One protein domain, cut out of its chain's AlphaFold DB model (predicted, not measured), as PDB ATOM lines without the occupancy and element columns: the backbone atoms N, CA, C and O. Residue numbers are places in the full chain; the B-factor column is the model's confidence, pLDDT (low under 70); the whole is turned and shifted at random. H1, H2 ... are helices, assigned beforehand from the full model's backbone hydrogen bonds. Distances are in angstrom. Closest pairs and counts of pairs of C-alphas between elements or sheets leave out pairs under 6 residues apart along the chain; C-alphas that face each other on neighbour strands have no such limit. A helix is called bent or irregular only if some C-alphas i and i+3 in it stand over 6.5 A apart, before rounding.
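Overview. This is residues 100 to 206 of the 340 residues of an uncharacterized protein of Rhodobacterales bacterium (UniProt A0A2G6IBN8). The model is an open, angular loop of helices: H1 and H5 lie side by side at one end, running opposite ways, while H2 and H3 lead away from the far end of H1 and H4 folds back toward them across a gap. The contacts are few, and H3 and H4 touch no helix. The printed part has 107 residues with five named helices, H1 to H5 in that order, and no named strand; its class is all helix. It is only just loose, close to compact, with a radius of gyration of the C-alphas of 16.1 A, and its C-alphas span 45 by 34 by 20 A.

Arrangement. Residues 100 to 112 hold no named element. H1, residues 113 to 134, is irregular, with C-alphas 129 and 132 9.0 A apart, and has a kink of 48 degrees near residue 128. With its residues 127 to 133 alone it touches H2, residues 136 to 147, about perpendicular at 79 degrees; the closest C-alphas, of Asn 132 and Ala 139, are 4.5 A apart. H3, residues 149 to 156, is close to H2 but not clearly touching, with the closest C-alphas, of Trp 145 and Val 152, 8.0 A apart. H4, residues 163 to 180, is only just irregular, with C-alphas 171 and 174 6.7 A apart, and has a kink of 26 degrees near residue 170. H4 is close to H2 but not clearly touching; the closest C-alphas, of Trp 145 and Tyr 177, are 7.0 A apart. H3 and H4 are also close but not clearly touching, at a shallow tilt of 23 degrees, opposite ways; the closest C-alphas, of Val 156 and Arg 166, are 7.7 A apart. H5, residues 186 to 197, touches H1 at a shallow tilt of 24 degrees, opposite ways; the closest C-alphas, of Leu 125 and Ala 186, are 5.6 A apart. H4 and H5 are apart, and H1 and H4 only just apart, at 8.4 A. Every O i to N i+4 pair is within hydrogen-bond range in H3 and H5, against 15 of 18 in H1, 7 of 8 in H2 and 12 of 14 in H4.

Along the chain. H1 begins at C-alpha 113, (-14.525, 5.901, -36.011), and measures 29.9 A from first to last C-alpha. H2 measures 14.9 A and H3 10.3 A. H4 measures 24.8 A, ending at C-alpha 180, (-17.713, 13.263, -18.684). H5 measures 16.4 A and ends at C-alpha 197, (-6.935, -4.045, -28.084).

Size, cuts and confidence. The two C-alphas farthest apart, of Arg 160 and Ala 198, are 46.2 A apart. The printed part has no cut. The links H1 to H2, H2 to H3 and H4 to H5 are tight, and H3 to H4 is short. Mean pLDDT of the printed part is 77.8; it is under 70 at residues 100 to 111, 134, 136, 143 to 144 and 204 to 206.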
ATOM      1  N   GLN A 100     -16.455  18.792 -26.522       67.50
ATOM      2  CA  GLN A 100     -16.963  17.875 -25.493       67.50
ATOM      3  C   GLN A 100     -18.391  17.482 -25.639       67.50
ATOM      4  O   GLN A 100     -18.739  16.386 -25.228       67.50
ATOM      5  N   LEU A 101     -19.241  18.358 -26.155       67.75
ATOM      6  CA  LEU A 101     -20.608  17.982 -26.463       67.75
ATOM      7  C   LEU A 101     -20.599  16.998 -27.643       67.75
ATOM      8  O   LEU A 101     -21.450  16.108 -27.700       67.75
ATOM      9  N   ARG A 102     -19.578  17.079 -28.512       69.31
ATOM     10  CA  ARG A 102     -19.390  16.233 -29.699       69.31
ATOM     11  C   ARG A 102     -17.947  15.685 -29.814       69.31
ATOM     12  O   ARG A 102     -17.260  16.005 -30.781       69.31
ATOM     13  N   PRO A 103     -17.488  14.819 -28.887       65.94
ATOM     14  CA  PRO A 103     -16.089  14.362 -28.834       65.94
ATOM     15  C   PRO A 103     -15.714  13.397 -29.948       65.94
ATOM     16  O   PRO A 103     -14.544  13.213 -30.259       65.94
ATOM     17  N   VAL A 104     -16.722  12.791 -30.565       67.12
ATOM     18  CA  VAL A 104     -16.589  11.989 -31.772       67.12
ATOM     19  C   VAL A 104     -17.488  12.656 -32.802       67.12
ATOM     20  O   VAL A 104     -18.539  12.130 -33.166       67.12
ATOM     21  N   ALA A 105     -17.160  13.899 -33.173       54.97
ATOM     22  CA  ALA A 105     -17.810  14.552 -34.300       54.97
ATOM     23  C   ALA A 105     -17.743  13.583 -35.483       54.97
ATOM     24  O   ALA A 105     -16.670  13.066 -35.778       54.97
ATOM     25  N   VAL A 106     -18.916  13.271 -36.043       47.22
ATOM     26  CA  VAL A 106     -19.213  12.171 -36.968       47.22
ATOM     27  C   VAL A 106     -18.036  11.884 -37.903       47.22
ATOM     28  O   VAL A 106     -17.943  12.450 -38.991       47.22
ATOM     29  N   ALA A 107     -17.134  10.986 -37.492       43.72
ATOM     30  CA  ALA A 107     -16.233  10.344 -38.431       43.72
ATOM     31  C   ALA A 107     -17.165   9.705 -39.459       43.72
ATOM     32  O   ALA A 107     -18.016   8.887 -39.089       43.72
ATOM     33  N   ARG A 108     -17.106  10.179 -40.711       44.91
ATOM     34  CA  ARG A 108     -17.928   9.646 -41.800       44.91
ATOM     35  C   ARG A 108     -17.833   8.126 -41.739       44.91
ATOM     36  O   ARG A 108     -16.734   7.589 -41.592       44.91
ATOM     37  N   ALA A 109     -18.989   7.463 -41.767       46.41
ATOM     38  CA  ALA A 109     -19.074   6.014 -41.674       46.41
ATOM     39  C   ALA A 109     -18.053   5.384 -42.637       46.41
ATOM     40  O   ALA A 109     -18.139   5.607 -43.843       46.41
ATOM     41  N   GLY A 110     -17.066   4.667 -42.094       52.19
ATOM     42  CA  GLY A 110     -16.132   3.869 -42.891       52.19
ATOM     43  C   GLY A 110     -14.639   4.036 -42.605       52.19
ATOM     44  O   GLY A 110     -13.916   3.075 -42.820       52.19
ATOM     45  N   THR A 111     -14.139   5.166 -42.088       55.09
ATOM     46  CA  THR A 111     -12.685   5.291 -41.821       55.09
ATOM     47  C   THR A 111     -12.408   6.032 -40.515       55.09
ATOM     48  O   THR A 111     -12.639   7.236 -40.411       55.09
ATOM     49  N   GLY A 112     -11.927   5.304 -39.503       71.25
ATOM     50  CA  GLY A 112     -11.367   5.876 -38.275       71.25
ATOM     51  C   GLY A 112     -12.337   6.124 -37.112       71.25
ATOM     52  O   GLY A 112     -11.919   6.703 -36.117       71.25
ATOM     53  N   HIS A 113     -13.613   5.714 -37.160       75.12
ATOM     54  CA  HIS A 113     -14.525   5.901 -36.011       75.12
ATOM     55  C   HIS A 113     -14.016   5.189 -34.746       75.12
ATOM     56  O   HIS A 113     -13.891   5.814 -33.695       75.12
ATOM     57  N   ALA A 114     -13.668   3.906 -34.874       78.38
ATOM     58  CA  ALA A 114     -13.104   3.110 -33.786       78.38
ATOM     59  C   ALA A 114     -11.816   3.736 -33.229       78.38
ATOM     60  O   ALA A 114     -11.648   3.833 -32.015       78.38
ATOM     61  N   GLU A 115     -10.944   4.228 -34.110       81.44
ATOM     62  CA  GLU A 115      -9.697   4.900 -33.738       81.44
ATOM     63  C   GLU A 115      -9.959   6.200 -32.971       81.44
ATOM     64  O   GLU A 115      -9.339   6.422 -31.936       81.44
ATOM     65  N   HIS A 116     -10.916   7.025 -33.411       79.94
ATOM     66  CA  HIS A 116     -11.297   8.255 -32.711       79.94
ATOM     67  C   HIS A 116     -11.905   7.970 -31.337       79.94
ATOM     68  O   HIS A 116     -11.529   8.611 -30.355       79.94
ATOM     69  N   VAL A 117     -12.821   7.000 -31.242       83.25
ATOM     70  CA  VAL A 117     -13.408   6.584 -29.958       83.25
ATOM     71  C   VAL A 117     -12.305   6.086 -29.027       83.25
ATOM     72  O   VAL A 117     -12.214   6.537 -27.887       83.25
ATOM     73  N   ARG A 118     -11.410   5.224 -29.520       86.88
ATOM     74  CA  ARG A 118     -10.281   4.703 -28.746       86.88
ATOM     75  C   ARG A 118      -9.323   5.810 -28.301       86.88
ATOM     76  O   ARG A 118      -8.950   5.854 -27.130       86.88
ATOM     77  N   ALA A 119      -8.946   6.722 -29.196       85.62
ATOM     78  CA  ALA A 119      -8.091   7.865 -28.879       85.62
ATOM     79  C   ALA A 119      -8.725   8.742 -27.792       85.62
ATOM     80  O   ALA A 119      -8.055   9.135 -26.834       85.62
ATOM     81  N   ARG A 120     -10.039   8.971 -27.881       84.69
ATOM     82  CA  ARG A 120     -10.788   9.698 -26.859       84.69
ATOM     83  C   ARG A 120     -10.793   8.971 -25.515       84.69
ATOM     84  O   ARG A 120     -10.586   9.616 -24.492       84.69
ATOM     85  N   MET A 121     -10.997   7.653 -25.500       87.81
ATOM     86  CA  MET A 121     -10.950   6.853 -24.271       87.81
ATOM     87  C   MET A 121      -9.571   6.897 -23.604       87.81
ATOM     88  O   MET A 121      -9.481   7.009 -22.384       87.81
ATOM     89  N   LEU A 122      -8.493   6.836 -24.391       89.88
ATOM     90  CA  LEU A 122      -7.122   6.943 -23.885       89.88
ATOM     91  C   LEU A 122      -6.840   8.317 -23.277       89.88
ATOM     92  O   LEU A 122      -6.256   8.404 -22.195       89.88
ATOM     93  N   TRP A 123      -7.274   9.380 -23.952       87.31
ATOM     94  CA  TRP A 123      -7.164  10.736 -23.432       87.31
ATOM     95  C   TRP A 123      -7.954  10.904 -22.128       87.31
ATOM     96  O   TRP A 123      -7.404  11.382 -21.135       87.31
ATOM     97  N   ASP A 124      -9.202  10.429 -22.086       86.38
ATOM     98  CA  ASP A 124     -10.039  10.522 -20.888       86.38
ATOM     99  C   ASP A 124      -9.436   9.747 -19.708       86.38
ATOM    100  O   ASP A 124      -9.380  10.259 -18.589       86.38
ATOM    101  N   LEU A 125      -8.883   8.556 -19.968       90.62
ATOM    102  CA  LEU A 125      -8.159   7.761 -18.979       90.62
ATOM    103  C   LEU A 125      -6.924   8.500 -18.440       90.62
ATOM    104  O   LEU A 125      -6.662   8.463 -17.235       90.62
ATOM    105  N   ALA A 126      -6.170   9.184 -19.304       87.62
ATOM    106  CA  ALA A 126      -5.023   9.987 -18.889       87.62
ATOM    107  C   ALA A 126      -5.451  11.157 -17.986       87.62
ATOM    108  O   ALA A 126      -4.851  11.366 -16.931       87.62
ATOM    109  N   CYS A 127      -6.528  11.866 -18.341       83.81
ATOM    110  CA  CYS A 127      -7.091  12.923 -17.499       83.81
ATOM    111  C   CYS A 127      -7.636  12.377 -16.171       83.81
ATOM    112  O   CYS A 127      -7.404  12.963 -15.117       83.81
ATOM    113  N   ALA A 128      -8.323  11.232 -16.192       86.62
ATOM    114  CA  ALA A 128      -8.876  10.607 -14.995       86.62
ATOM    115  C   ALA A 128      -7.786  10.184 -13.996       86.62
ATOM    116  O   ALA A 128      -7.974  10.347 -12.792       86.62
ATOM    117  N   ARG A 129      -6.629   9.705 -14.476       87.31
ATOM    118  CA  ARG A 129      -5.474   9.341 -13.630       87.31
ATOM    119  C   ARG A 129      -4.861  10.527 -12.889       87.31
ATOM    120  O   ARG A 129      -4.330  10.344 -11.800       87.31
ATOM    121  N   GLN A 130      -4.941  11.723 -13.461       81.94
ATOM    122  CA  GLN A 130      -4.491  12.953 -12.806       81.94
ATOM    123  C   GLN A 130      -5.489  13.437 -11.734       81.94
ATOM    124  O   GLN A 130      -5.115  14.186 -10.833       81.94
ATOM    125  N   GLY A 131      -6.747  12.985 -11.799       81.25
ATOM    126  CA  GLY A 131      -7.812  13.378 -10.877       81.25
ATOM    127  C   GLY A 131      -8.274  14.826 -11.062       81.25
ATOM    128  O   GLY A 131      -7.617  15.643 -11.697       81.25
ATOM    129  N   ASN A 132      -9.420  15.170 -10.481       76.75
ATOM    130  CA  ASN A 132     -10.019  16.507 -10.597       76.75
ATOM    131  C   ASN A 132      -9.260  17.612  -9.842       76.75
ATOM    132  O   ASN A 132      -9.469  18.781 -10.126       76.75
ATOM    133  N   VAL A 133      -8.369  17.263  -8.910       74.62
ATOM    134  CA  VAL A 133      -7.538  18.243  -8.186       74.62
ATOM    135  C   VAL A 133      -6.411  18.785  -9.065       74.62
ATOM    136  O   VAL A 133      -6.076  19.962  -8.983       74.62
ATOM    137  N   ARG A 134      -5.805  17.925  -9.892       67.25
ATOM    138  CA  ARG A 134      -4.608  18.273 -10.678       67.25
ATOM    139  C   ARG A 134      -4.899  18.491 -12.149       67.25
ATOM    140  O   ARG A 134      -4.096  19.096 -12.853       67.25
ATOM    141  N   ASN A 135      -6.010  17.957 -12.636       71.69
ATOM    142  CA  ASN A 135      -6.381  18.056 -14.027       71.69
ATOM    143  C   ASN A 135      -7.446  19.155 -14.194       71.69
ATOM    144  O   ASN A 135      -8.591  18.952 -13.783       71.69
ATOM    145  N   PRO A 136      -7.099  20.300 -14.809       67.88
ATOM    146  CA  PRO A 136      -8.005  21.445 -14.965       67.88
ATOM    147  C   PRO A 136      -9.262  21.075 -15.757       67.88
ATOM    148  O   PRO A 136     -10.344  21.601 -15.514       67.88
ATOM    149  N   TRP A 137      -9.127  20.107 -16.664       74.69
ATOM    150  CA  TRP A 137     -10.227  19.562 -17.433       74.69
ATOM    151  C   TRP A 137     -11.264  18.859 -16.544       74.69
ATOM    152  O   TRP A 137     -12.450  19.183 -16.570       74.69
ATOM    153  N   LYS A 138     -10.820  17.918 -15.710       78.19
ATOM    154  CA  LYS A 138     -11.682  17.216 -14.752       78.19
ATOM    155  C   LYS A 138     -12.221  18.166 -13.679       78.19
ATOM    156  O   LYS A 138     -13.371  18.010 -13.284       78.19
ATOM    157  N   ALA A 139     -11.437  19.164 -13.264       74.44
ATOM    158  CA  ALA A 139     -11.875  20.212 -12.342       74.44
ATOM    159  C   ALA A 139     -13.049  21.025 -12.913       74.44
ATOM    160  O   ALA A 139     -14.055  21.207 -12.235       74.44
ATOM    161  N   ALA A 140     -12.950  21.461 -14.171       73.19
ATOM    162  CA  ALA A 140     -13.991  22.217 -14.861       73.19
ATOM    163  C   ALA A 140     -15.325  21.457 -14.924       73.19
ATOM    164  O   ALA A 140     -16.378  22.004 -14.597       73.19
ATOM    165  N   TRP A 141     -15.282  20.179 -15.307       76.81
ATOM    166  CA  TRP A 141     -16.484  19.350 -15.387       76.81
ATOM    167  C   TRP A 141     -17.096  19.063 -14.020       76.81
ATOM    168  O   TRP A 141     -18.315  19.158 -13.875       76.81
ATOM    169  N   ASP A 142     -16.278  18.761 -13.013       77.06
ATOM    170  CA  ASP A 142     -16.769  18.552 -11.652       77.06
ATOM    171  C   ASP A 142     -17.367  19.844 -11.067       77.06
ATOM    172  O   ASP A 142     -18.478  19.812 -10.538       77.06
ATOM    173  N   GLY A 143     -16.709  20.990 -11.254       69.75
ATOM    174  CA  GLY A 143     -17.188  22.284 -10.764       69.75
ATOM    175  C   GLY A 143     -18.550  22.686 -11.334       69.75
ATOM    176  O   GLY A 143     -19.408  23.185 -10.613       69.75
ATOM    177  N   VAL A 144     -18.802  22.425 -12.620       69.50
ATOM    178  CA  VAL A 144     -20.119  22.712 -13.222       69.50
ATOM    179  C   VAL A 144     -21.149  21.686 -12.801       69.50
ATOM    180  O   VAL A 144     -22.253  22.030 -12.397       69.50
ATOM    181  N   TRP A 145     -20.827  20.408 -12.943       76.12
ATOM    182  CA  TRP A 145     -21.857  19.380 -12.959       76.12
ATOM    183  C   TRP A 145     -21.996  18.616 -11.651       76.12
ATOM    184  O   TRP A 145     -23.090  18.147 -11.336       76.12
ATOM    185  N   ARG A 146     -20.905  18.433 -10.902       75.12
ATOM    186  CA  ARG A 146     -20.956  17.819  -9.569       75.12
ATOM    187  C   ARG A 146     -21.347  18.846  -8.527       75.12
ATOM    188  O   ARG A 146     -22.265  18.564  -7.757       75.12
ATOM    189  N   ASP A 147     -20.705  20.006  -8.535       75.44
ATOM    190  CA  ASP A 147     -20.878  20.979  -7.458       75.44
ATOM    191  C   ASP A 147     -22.208  21.727  -7.592       75.44
ATOM    192  O   ASP A 147     -22.913  21.911  -6.600       75.44
ATOM    193  N   LEU A 148     -22.639  22.046  -8.822       73.50
ATOM    194  CA  LEU A 148     -23.957  22.652  -9.060       73.50
ATOM    195  C   LEU A 148     -25.087  21.627  -9.196       73.50
ATOM    196  O   LEU A 148     -26.224  22.012  -9.461       73.50
ATOM    197  N   ARG A 149     -24.829  20.330  -8.984       77.56
ATOM    198  CA  ARG A 149     -25.850  19.281  -9.117       77.56
ATOM    199  C   ARG A 149     -27.151  19.585  -8.363       77.56
ATOM    200  O   ARG A 149     -28.203  19.368  -8.959       77.56
ATOM    201  N   PRO A 150     -27.139  20.080  -7.106       74.38
ATOM    202  CA  PRO A 150     -28.379  20.406  -6.403       74.38
ATOM    203  C   PRO A 150     -29.183  21.515  -7.094       74.38
ATOM    204  O   PRO A 150     -30.405  21.433  -7.146       74.38
ATOM    205  N   LEU A 151     -28.502  22.522  -7.656       73.75
ATOM    206  CA  LEU A 151     -29.138  23.610  -8.403       73.75
ATOM    207  C   LEU A 151     -29.703  23.104  -9.730       73.75
ATOM    208  O   LEU A 151     -30.850  23.400 -10.053       73.75
ATOM    209  N   VAL A 152     -28.931  22.287 -10.455       77.88
ATOM    210  CA  VAL A 152     -29.389  21.640 -11.689       77.88
ATOM    211  C   VAL A 152     -30.625  20.793 -11.400       77.88
ATOM    212  O   VAL A 152     -31.642  20.996 -12.045       77.88
ATOM    213  N   GLY A 153     -30.586  19.922 -10.387       80.19
ATOM    214  CA  GLY A 153     -31.745  19.125  -9.966       80.19
ATOM    215  C   GLY A 153     -32.957  19.998  -9.637       80.19
ATOM    216  O   GLY A 153     -34.033  19.799 -10.191       80.19
ATOM    217  N   ALA A 154     -32.781  21.047  -8.826       79.00
ATOM    218  CA  ALA A 154     -33.863  21.975  -8.491       79.00
ATOM    219  C   ALA A 154     -34.486  22.665  -9.720       79.00
ATOM    220  O   ALA A 154     -35.669  23.016  -9.686       79.00
ATOM    221  N   ALA A 155     -33.709  22.856 -10.786       79.19
ATOM    222  CA  ALA A 155     -34.148  23.508 -12.009       79.19
ATOM    223  C   ALA A 155     -34.791  22.537 -13.016       79.19
ATOM    224  O   ALA A 155     -35.723  22.924 -13.720       79.19
ATOM    225  N   VAL A 156     -34.315  21.289 -13.091       81.56
ATOM    226  CA  VAL A 156     -34.721  20.338 -14.143       81.56
ATOM    227  C   VAL A 156     -35.747  19.297 -13.700       81.56
ATOM    228  O   VAL A 156     -36.498  18.789 -14.535       81.56
ATOM    229  N   ASP A 157     -35.786  18.977 -12.410       84.38
ATOM    230  CA  ASP A 157     -36.623  17.908 -11.870       84.38
ATOM    231  C   ASP A 157     -38.110  18.272 -11.895       84.38
ATOM    232  O   ASP A 157     -38.488  19.444 -11.904       84.38
ATOM    233  N   LEU A 158     -38.973  17.254 -11.810       83.12
ATOM    234  CA  LEU A 158     -40.404  17.407 -11.508       83.12
ATOM    235  C   LEU A 158     -41.149  18.235 -12.558       83.12
ATOM    236  O   LEU A 158     -41.970  19.094 -12.244       83.12
ATOM    237  N   GLU A 159     -40.831  17.968 -13.817       79.38
ATOM    238  CA  GLU A 159     -41.404  18.632 -14.981       79.38
ATOM    239  C   GLU A 159     -41.195  20.163 -15.057       79.38
ATOM    240  O   GLU A 159     -41.915  20.829 -15.795       79.38
ATOM    241  N   ARG A 160     -40.197  20.732 -14.362       83.31
ATOM    242  CA  ARG A 160     -39.972  22.195 -14.293       83.31
ATOM    243  C   ARG A 160     -39.440  22.844 -15.574       83.31
ATOM    244  O   ARG A 160     -39.487  24.063 -15.701       83.31
ATOM    245  N   LEU A 161     -38.944  22.045 -16.516       76.88
ATOM    246  CA  LEU A 161     -38.515  22.519 -17.831       76.88
ATOM    247  C   LEU A 161     -39.663  22.515 -18.836       76.88
ATOM    248  O   LEU A 161     -40.375  21.506 -18.937       76.88
ATOM    249  N   ALA A 162     -39.699  23.545 -19.687       75.75
ATOM    250  CA  ALA A 162     -40.416  23.525 -20.961       75.75
ATOM    251  C   ALA A 162     -40.138  22.245 -21.753       75.75
ATOM    252  O   ALA A 162     -39.026  21.705 -21.668       75.75
ATOM    253  N   PRO A 163     -41.067  21.840 -22.634       75.69
ATOM    254  CA  PRO A 163     -40.846  20.745 -23.571       75.69
ATOM    255  C   PRO A 163     -39.520  20.866 -24.338       75.69
ATOM    256  O   PRO A 163     -38.701  19.951 -24.278       75.69
ATOM    257  N   TYR A 164     -39.254  22.017 -24.968       72.62
ATOM    258  CA  TYR A 164     -38.023  22.243 -25.737       72.62
ATOM    259  C   TYR A 164     -36.753  22.150 -24.878       72.62
ATOM    260  O   TYR A 164     -35.822  21.405 -25.193       72.62
ATOM    261  N   SER A 165     -36.719  22.857 -23.748       74.06
ATOM    262  CA  SER A 165     -35.559  22.881 -22.849       74.06
ATOM    263  C   SER A 165     -35.279  21.512 -22.248       74.06
ATOM    264  O   SER A 165     -34.123  21.136 -22.063       74.06
ATOM    265  N   ARG A 166     -36.328  20.724 -22.006       77.31
ATOM    266  CA  ARG A 166     -36.195  19.330 -21.598       77.31
ATOM    267  C   ARG A 166     -35.631  18.459 -22.703       77.31
ATOM    268  O   ARG A 166     -34.756  17.640 -22.419       77.31
ATOM    269  N   ALA A 167     -36.098  18.629 -23.938       75.25
ATOM    270  CA  ALA A 167     -35.548  17.950 -25.110       75.25
ATOM    271  C   ALA A 167     -34.038  18.157 -25.191       75.25
ATOM    272  O   ALA A 167     -33.272  17.201 -25.306       75.25
ATOM    273  N   TYR A 168     -33.619  19.416 -25.072       75.12
ATOM    274  CA  TYR A 168     -32.223  19.806 -25.150       75.12
ATOM    275  C   TYR A 168     -31.417  19.290 -23.953       75.12
ATOM    276  O   TYR A 168     -30.357  18.685 -24.129       75.12
ATOM    277  N   PHE A 169     -31.937  19.459 -22.733       78.06
ATOM    278  CA  PHE A 169     -31.286  18.970 -21.523       78.06
ATOM    279  C   PHE A 169     -31.074  17.455 -21.585       78.06
ATOM    280  O   PHE A 169     -29.948  16.988 -21.456       78.06
ATOM    281  N   THR A 170     -32.123  16.678 -21.852       76.31
ATOM    282  CA  THR A 170     -32.046  15.207 -21.891       76.31
ATOM    283  C   THR A 170     -31.278  14.682 -23.109       76.31
ATOM    284  O   THR A 170     -30.503  13.732 -22.990       76.31
ATOM    285  N   GLY A 171     -31.457  15.295 -24.280       74.06
ATOM    286  CA  GLY A 171     -30.872  14.846 -25.543       74.06
ATOM    287  C   GLY A 171     -29.407  15.233 -25.738       74.06
ATOM    288  O   GLY A 171     -28.677  14.499 -26.408       74.06
ATOM    289  N   THR A 172     -28.966  16.341 -25.137       75.12
ATOM    290  CA  THR A 172     -27.620  16.901 -25.337       75.12
ATOM    291  C   THR A 172     -26.838  16.944 -24.031       75.12
ATOM    292  O   THR A 172     -25.792  16.301 -23.910       75.12
ATOM    293  N   LEU A 173     -27.339  17.676 -23.034       78.06
ATOM    294  CA  LEU A 173     -26.567  17.991 -21.832       78.06
ATOM    295  C   LEU A 173     -26.398  16.789 -20.902       78.06
ATOM    296  O   LEU A 173     -25.288  16.501 -20.464       78.06
ATOM    297  N   LEU A 174     -27.469  16.034 -20.665       79.06
ATOM    298  CA  LEU A 174     -27.447  14.835 -19.834       79.06
ATOM    299  C   LEU A 174     -26.523  13.763 -20.424       79.06
ATOM    300  O   LEU A 174     -25.835  13.063 -19.687       79.06
ATOM    301  N   ARG A 175     -26.441  13.664 -21.757       77.69
ATOM    302  CA  ARG A 175     -25.483  12.771 -22.423       77.69
ATOM    303  C   ARG A 175     -24.040  13.179 -22.157       77.69
ATOM    304  O   ARG A 175     -23.213  12.319 -21.871       77.69
ATOM    305  N   ALA A 176     -23.744  14.473 -22.251       78.25
ATOM    306  CA  ALA A 176     -22.415  14.987 -21.950       78.25
ATOM    307  C   ALA A 176     -22.067  14.783 -20.468       78.25
ATOM    308  O   ALA A 176     -21.008  14.249 -20.158       78.25
ATOM    309  N   TYR A 177     -22.999  15.084 -19.563       80.69
ATOM    310  CA  TYR A 177     -22.872  14.801 -18.135       80.69
ATOM    311  C   TYR A 177     -22.571  13.321 -17.850       80.69
ATOM    312  O   TYR A 177     -21.614  12.995 -17.141       80.69
ATOM    313  N   ASN A 178     -23.364  12.414 -18.427       79.44
ATOM    314  CA  ASN A 178     -23.206  10.975 -18.230       79.44
ATOM    315  C   ASN A 178     -21.890  10.447 -18.795       79.44
ATOM    316  O   ASN A 178     -21.373   9.469 -18.277       79.44
ATOM    317  N   ARG A 179     -21.329  11.084 -19.824       80.81
ATOM    318  CA  ARG A 179     -20.020  10.719 -20.370       80.81
ATOM    319  C   ARG A 179     -18.867  11.263 -19.527       80.81
ATOM    320  O   ARG A 179     -17.968  10.509 -19.183       80.81
ATOM    321  N   GLU A 180     -18.888  12.554 -19.210       77.69
ATOM    322  CA  GLU A 180     -17.713  13.263 -18.684       77.69
ATOM    323  C   GLU A 180     -17.628  13.254 -17.147       77.69
ATOM    324  O   GLU A 180     -16.533  13.349 -16.591       77.69
ATOM    325  N   VAL A 181     -18.767  13.132 -16.450       79.44
ATOM    326  CA  VAL A 181     -18.867  13.352 -14.989       79.44
ATOM    327  C   VAL A 181     -19.354  12.113 -14.249       79.44
ATOM    328  O   VAL A 181     -18.795  11.743 -13.209       79.44
ATOM    329  N   ASN A 182     -20.421  11.498 -14.765       78.81
ATOM    330  CA  ASN A 182     -21.014  10.272 -14.224       78.81
ATOM    331  C   ASN A 182     -20.597   9.020 -15.013       78.81
ATOM    332  O   ASN A 182     -21.179   7.953 -14.834       78.81
ATOM    333  N   GLY A 183     -19.620   9.176 -15.909       76.50
ATOM    334  CA  GLY A 183     -19.138   8.116 -16.779       76.50
ATOM    335  C   GLY A 183     -18.431   6.997 -16.030       76.50
ATOM    336  O   GLY A 183     -18.254   7.017 -14.809       76.50
ATOM    337  N   ALA A 184     -18.016   5.998 -16.800       80.56
ATOM    338  CA  ALA A 184     -17.271   4.862 -16.288       80.56
ATOM    339  C   ALA A 184     -15.996   5.320 -15.553       80.56
ATOM    340  O   ALA A 184     -15.303   6.240 -15.981       80.56
ATOM    341  N   GLY A 185     -15.670   4.657 -14.440       85.69
ATOM    342  CA  GLY A 185     -14.424   4.919 -13.723       85.69
ATOM    343  C   GLY A 185     -13.190   4.566 -14.564       85.69
ATOM    344  O   GLY A 185     -13.267   3.756 -15.490       85.69
ATOM    345  N   ALA A 186     -12.034   5.126 -14.195       90.38
ATOM    346  CA  ALA A 186     -10.764   4.913 -14.898       90.38
ATOM    347  C   ALA A 186     -10.425   3.423 -15.098       90.38
ATOM    348  O   ALA A 186      -9.957   3.027 -16.162       90.38
ATOM    349  N   GLU A 187     -10.705   2.583 -14.098       92.44
ATOM    350  CA  GLU A 187     -10.492   1.137 -14.189       92.44
ATOM    351  C   GLU A 187     -11.385   0.483 -15.255       92.44
ATOM    352  O   GLU A 187     -10.907  -0.308 -16.065       92.44
ATOM    353  N   THR A 188     -12.672   0.836 -15.295       90.88
ATOM    354  CA  THR A 188     -13.619   0.318 -16.289       90.88
ATOM    355  C   THR A 188     -13.220   0.740 -17.701       90.88
ATOM    356  O   THR A 188     -13.237  -0.089 -18.608       90.88
ATOM    357  N   ILE A 189     -12.805   1.999 -17.886       91.31
ATOM    358  CA  ILE A 189     -12.308   2.491 -19.178       91.31
ATOM    359  C   ILE A 189     -11.050   1.721 -19.591       91.31
ATOM    360  O   ILE A 189     -10.975   1.249 -20.722       91.31
ATOM    361  N   ALA A 190     -10.092   1.523 -18.680       95.44
ATOM    362  CA  ALA A 190      -8.871   0.767 -18.962       95.44
ATOM    363  C   ALA A 190      -9.159  -0.690 -19.365       95.44
ATOM    364  O   ALA A 190      -8.569  -1.186 -20.324       95.44
ATOM    365  N   LYS A 191     -10.097  -1.360 -18.682       95.62
ATOM    366  CA  LYS A 191     -10.546  -2.713 -19.048       95.62
ATOM    367  C   LYS A 191     -11.186  -2.738 -20.432       95.62
ATOM    368  O   LYS A 191     -10.872  -3.622 -21.221       95.62
ATOM    369  N   LEU A 192     -12.045  -1.768 -20.748       92.69
ATOM    370  CA  LEU A 192     -12.687  -1.701 -22.060       92.69
ATOM    371  C   LEU A 192     -11.664  -1.480 -23.182       92.69
ATOM    372  O   LEU A 192     -11.746  -2.155 -24.201       92.69
ATOM    373  N   ILE A 193     -10.662  -0.617 -22.974       94.12
ATOM    374  CA  ILE A 193      -9.542  -0.442 -23.917       94.12
ATOM    375  C   ILE A 193      -8.794  -1.762 -24.120       94.12
ATOM    376  O   ILE A 193      -8.546  -2.139 -25.258       94.12
ATOM    377  N   ALA A 194      -8.489  -2.498 -23.048       96.12
ATOM    378  CA  ALA A 194      -7.812  -3.790 -23.161       96.12
ATOM    379  C   ALA A 194      -8.633  -4.821 -23.959       96.12
ATOM    380  O   ALA A 194      -8.069  -5.582 -24.738       96.12
ATOM    381  N   LEU A 195      -9.963  -4.830 -23.804       94.38
ATOM    382  CA  LEU A 195     -10.852  -5.692 -24.591       94.38
ATOM    383  C   LEU A 195     -10.895  -5.295 -26.074       94.38
ATOM    384  O   LEU A 195     -10.972  -6.173 -26.931       94.38
ATOM    385  N   ILE A 196     -10.837  -3.994 -26.372       91.69
ATOM    386  CA  ILE A 196     -10.732  -3.480 -27.744       91.69
ATOM    387  C   ILE A 196      -9.390  -3.898 -28.357       91.69
ATOM    388  O   ILE A 196      -9.359  -4.451 -29.452       91.69
ATOM    389  N   ASP A 197      -8.289  -3.704 -27.630       92.38
ATOM    390  CA  ASP A 197      -6.935  -4.045 -28.084       92.38
ATOM    391  C   ASP A 197      -6.752  -5.558 -28.290       92.38
ATOM    392  O   ASP A 197      -6.007  -5.982 -29.171       92.38
ATOM    393  N   ALA A 198      -7.468  -6.378 -27.518       95.06
ATOM    394  CA  ALA A 198      -7.512  -7.829 -27.680       95.06
ATOM    395  C   ALA A 198      -8.427  -8.305 -28.830       95.06
ATOM    396  O   ALA A 198      -8.528  -9.508 -29.058       95.06
ATOM    397  N   GLY A 199      -9.132  -7.399 -29.522       89.75
ATOM    398  CA  GLY A 199     -10.087  -7.744 -30.582       89.75
ATOM    399  C   GLY A 199     -11.368  -8.426 -30.082       89.75
ATOM    400  O   GLY A 199     -12.098  -9.017 -30.871       89.75
ATOM    401  N   ILE A 200     -11.646  -8.363 -28.775       91.19
ATOM    402  CA  ILE A 200     -12.855  -8.936 -28.160       91.19
ATOM    403  C   ILE A 200     -14.046  -7.986 -28.340       91.19
ATOM    404  O   ILE A 200     -15.179  -8.433 -28.517       91.19
ATOM    405  N   VAL A 201     -13.793  -6.675 -28.280       89.25
ATOM    406  CA  VAL A 201     -14.798  -5.625 -28.488       89.25
ATOM    407  C   VAL A 201     -14.461  -4.854 -29.755       89.25
ATOM    408  O   VAL A 201     -13.400  -4.243 -29.848       89.25
ATOM    409  N   ASP A 202     -15.396  -4.836 -30.699       83.44
ATOM    410  CA  ASP A 202     -15.293  -4.034 -31.913       83.44
ATOM    411  C   ASP A 202     -16.141  -2.755 -31.798       83.44
ATOM    412  O   ASP A 202     -17.318  -2.794 -31.438       83.44
ATOM    413  N   LEU A 203     -15.525  -1.613 -32.110       78.00
ATOM    414  CA  LEU A 203     -16.153  -0.289 -32.152       78.00
ATOM    415  C   LEU A 203     -16.528   0.142 -33.585       78.00
ATOM    416  O   LEU A 203     -17.060   1.231 -33.783       78.00
ATOM    417  N   GLY A 204     -16.188  -0.664 -34.595       62.06
ATOM    418  CA  GLY A 204     -16.142  -0.298 -36.012       62.06
ATOM    419  C   GLY A 204     -17.490  -0.106 -36.701       62.06
ATOM    420  O   GLY A 204     -17.533   0.388 -37.828       62.06
ATOM    421  N   HIS A 205     -18.598  -0.435 -36.043       59.41
ATOM    422  CA  HIS A 205     -19.907  -0.451 -36.681       59.41
ATOM    423  C   HIS A 205     -20.765   0.722 -36.195       59.41
ATOM    424  O   HIS A 205     -21.007   0.900 -35.005       59.41
ATOM    425  N   SER A 206     -21.180   1.560 -37.152       52.88
ATOM    426  CA  SER A 206     -21.918   2.816 -36.946       52.88
ATOM    427  C   SER A 206     -23.166   2.681 -36.057       52.88
ATOM    428  O   SER A 206     -23.688   1.585 -35.866       52.88
TER     429      SER A 206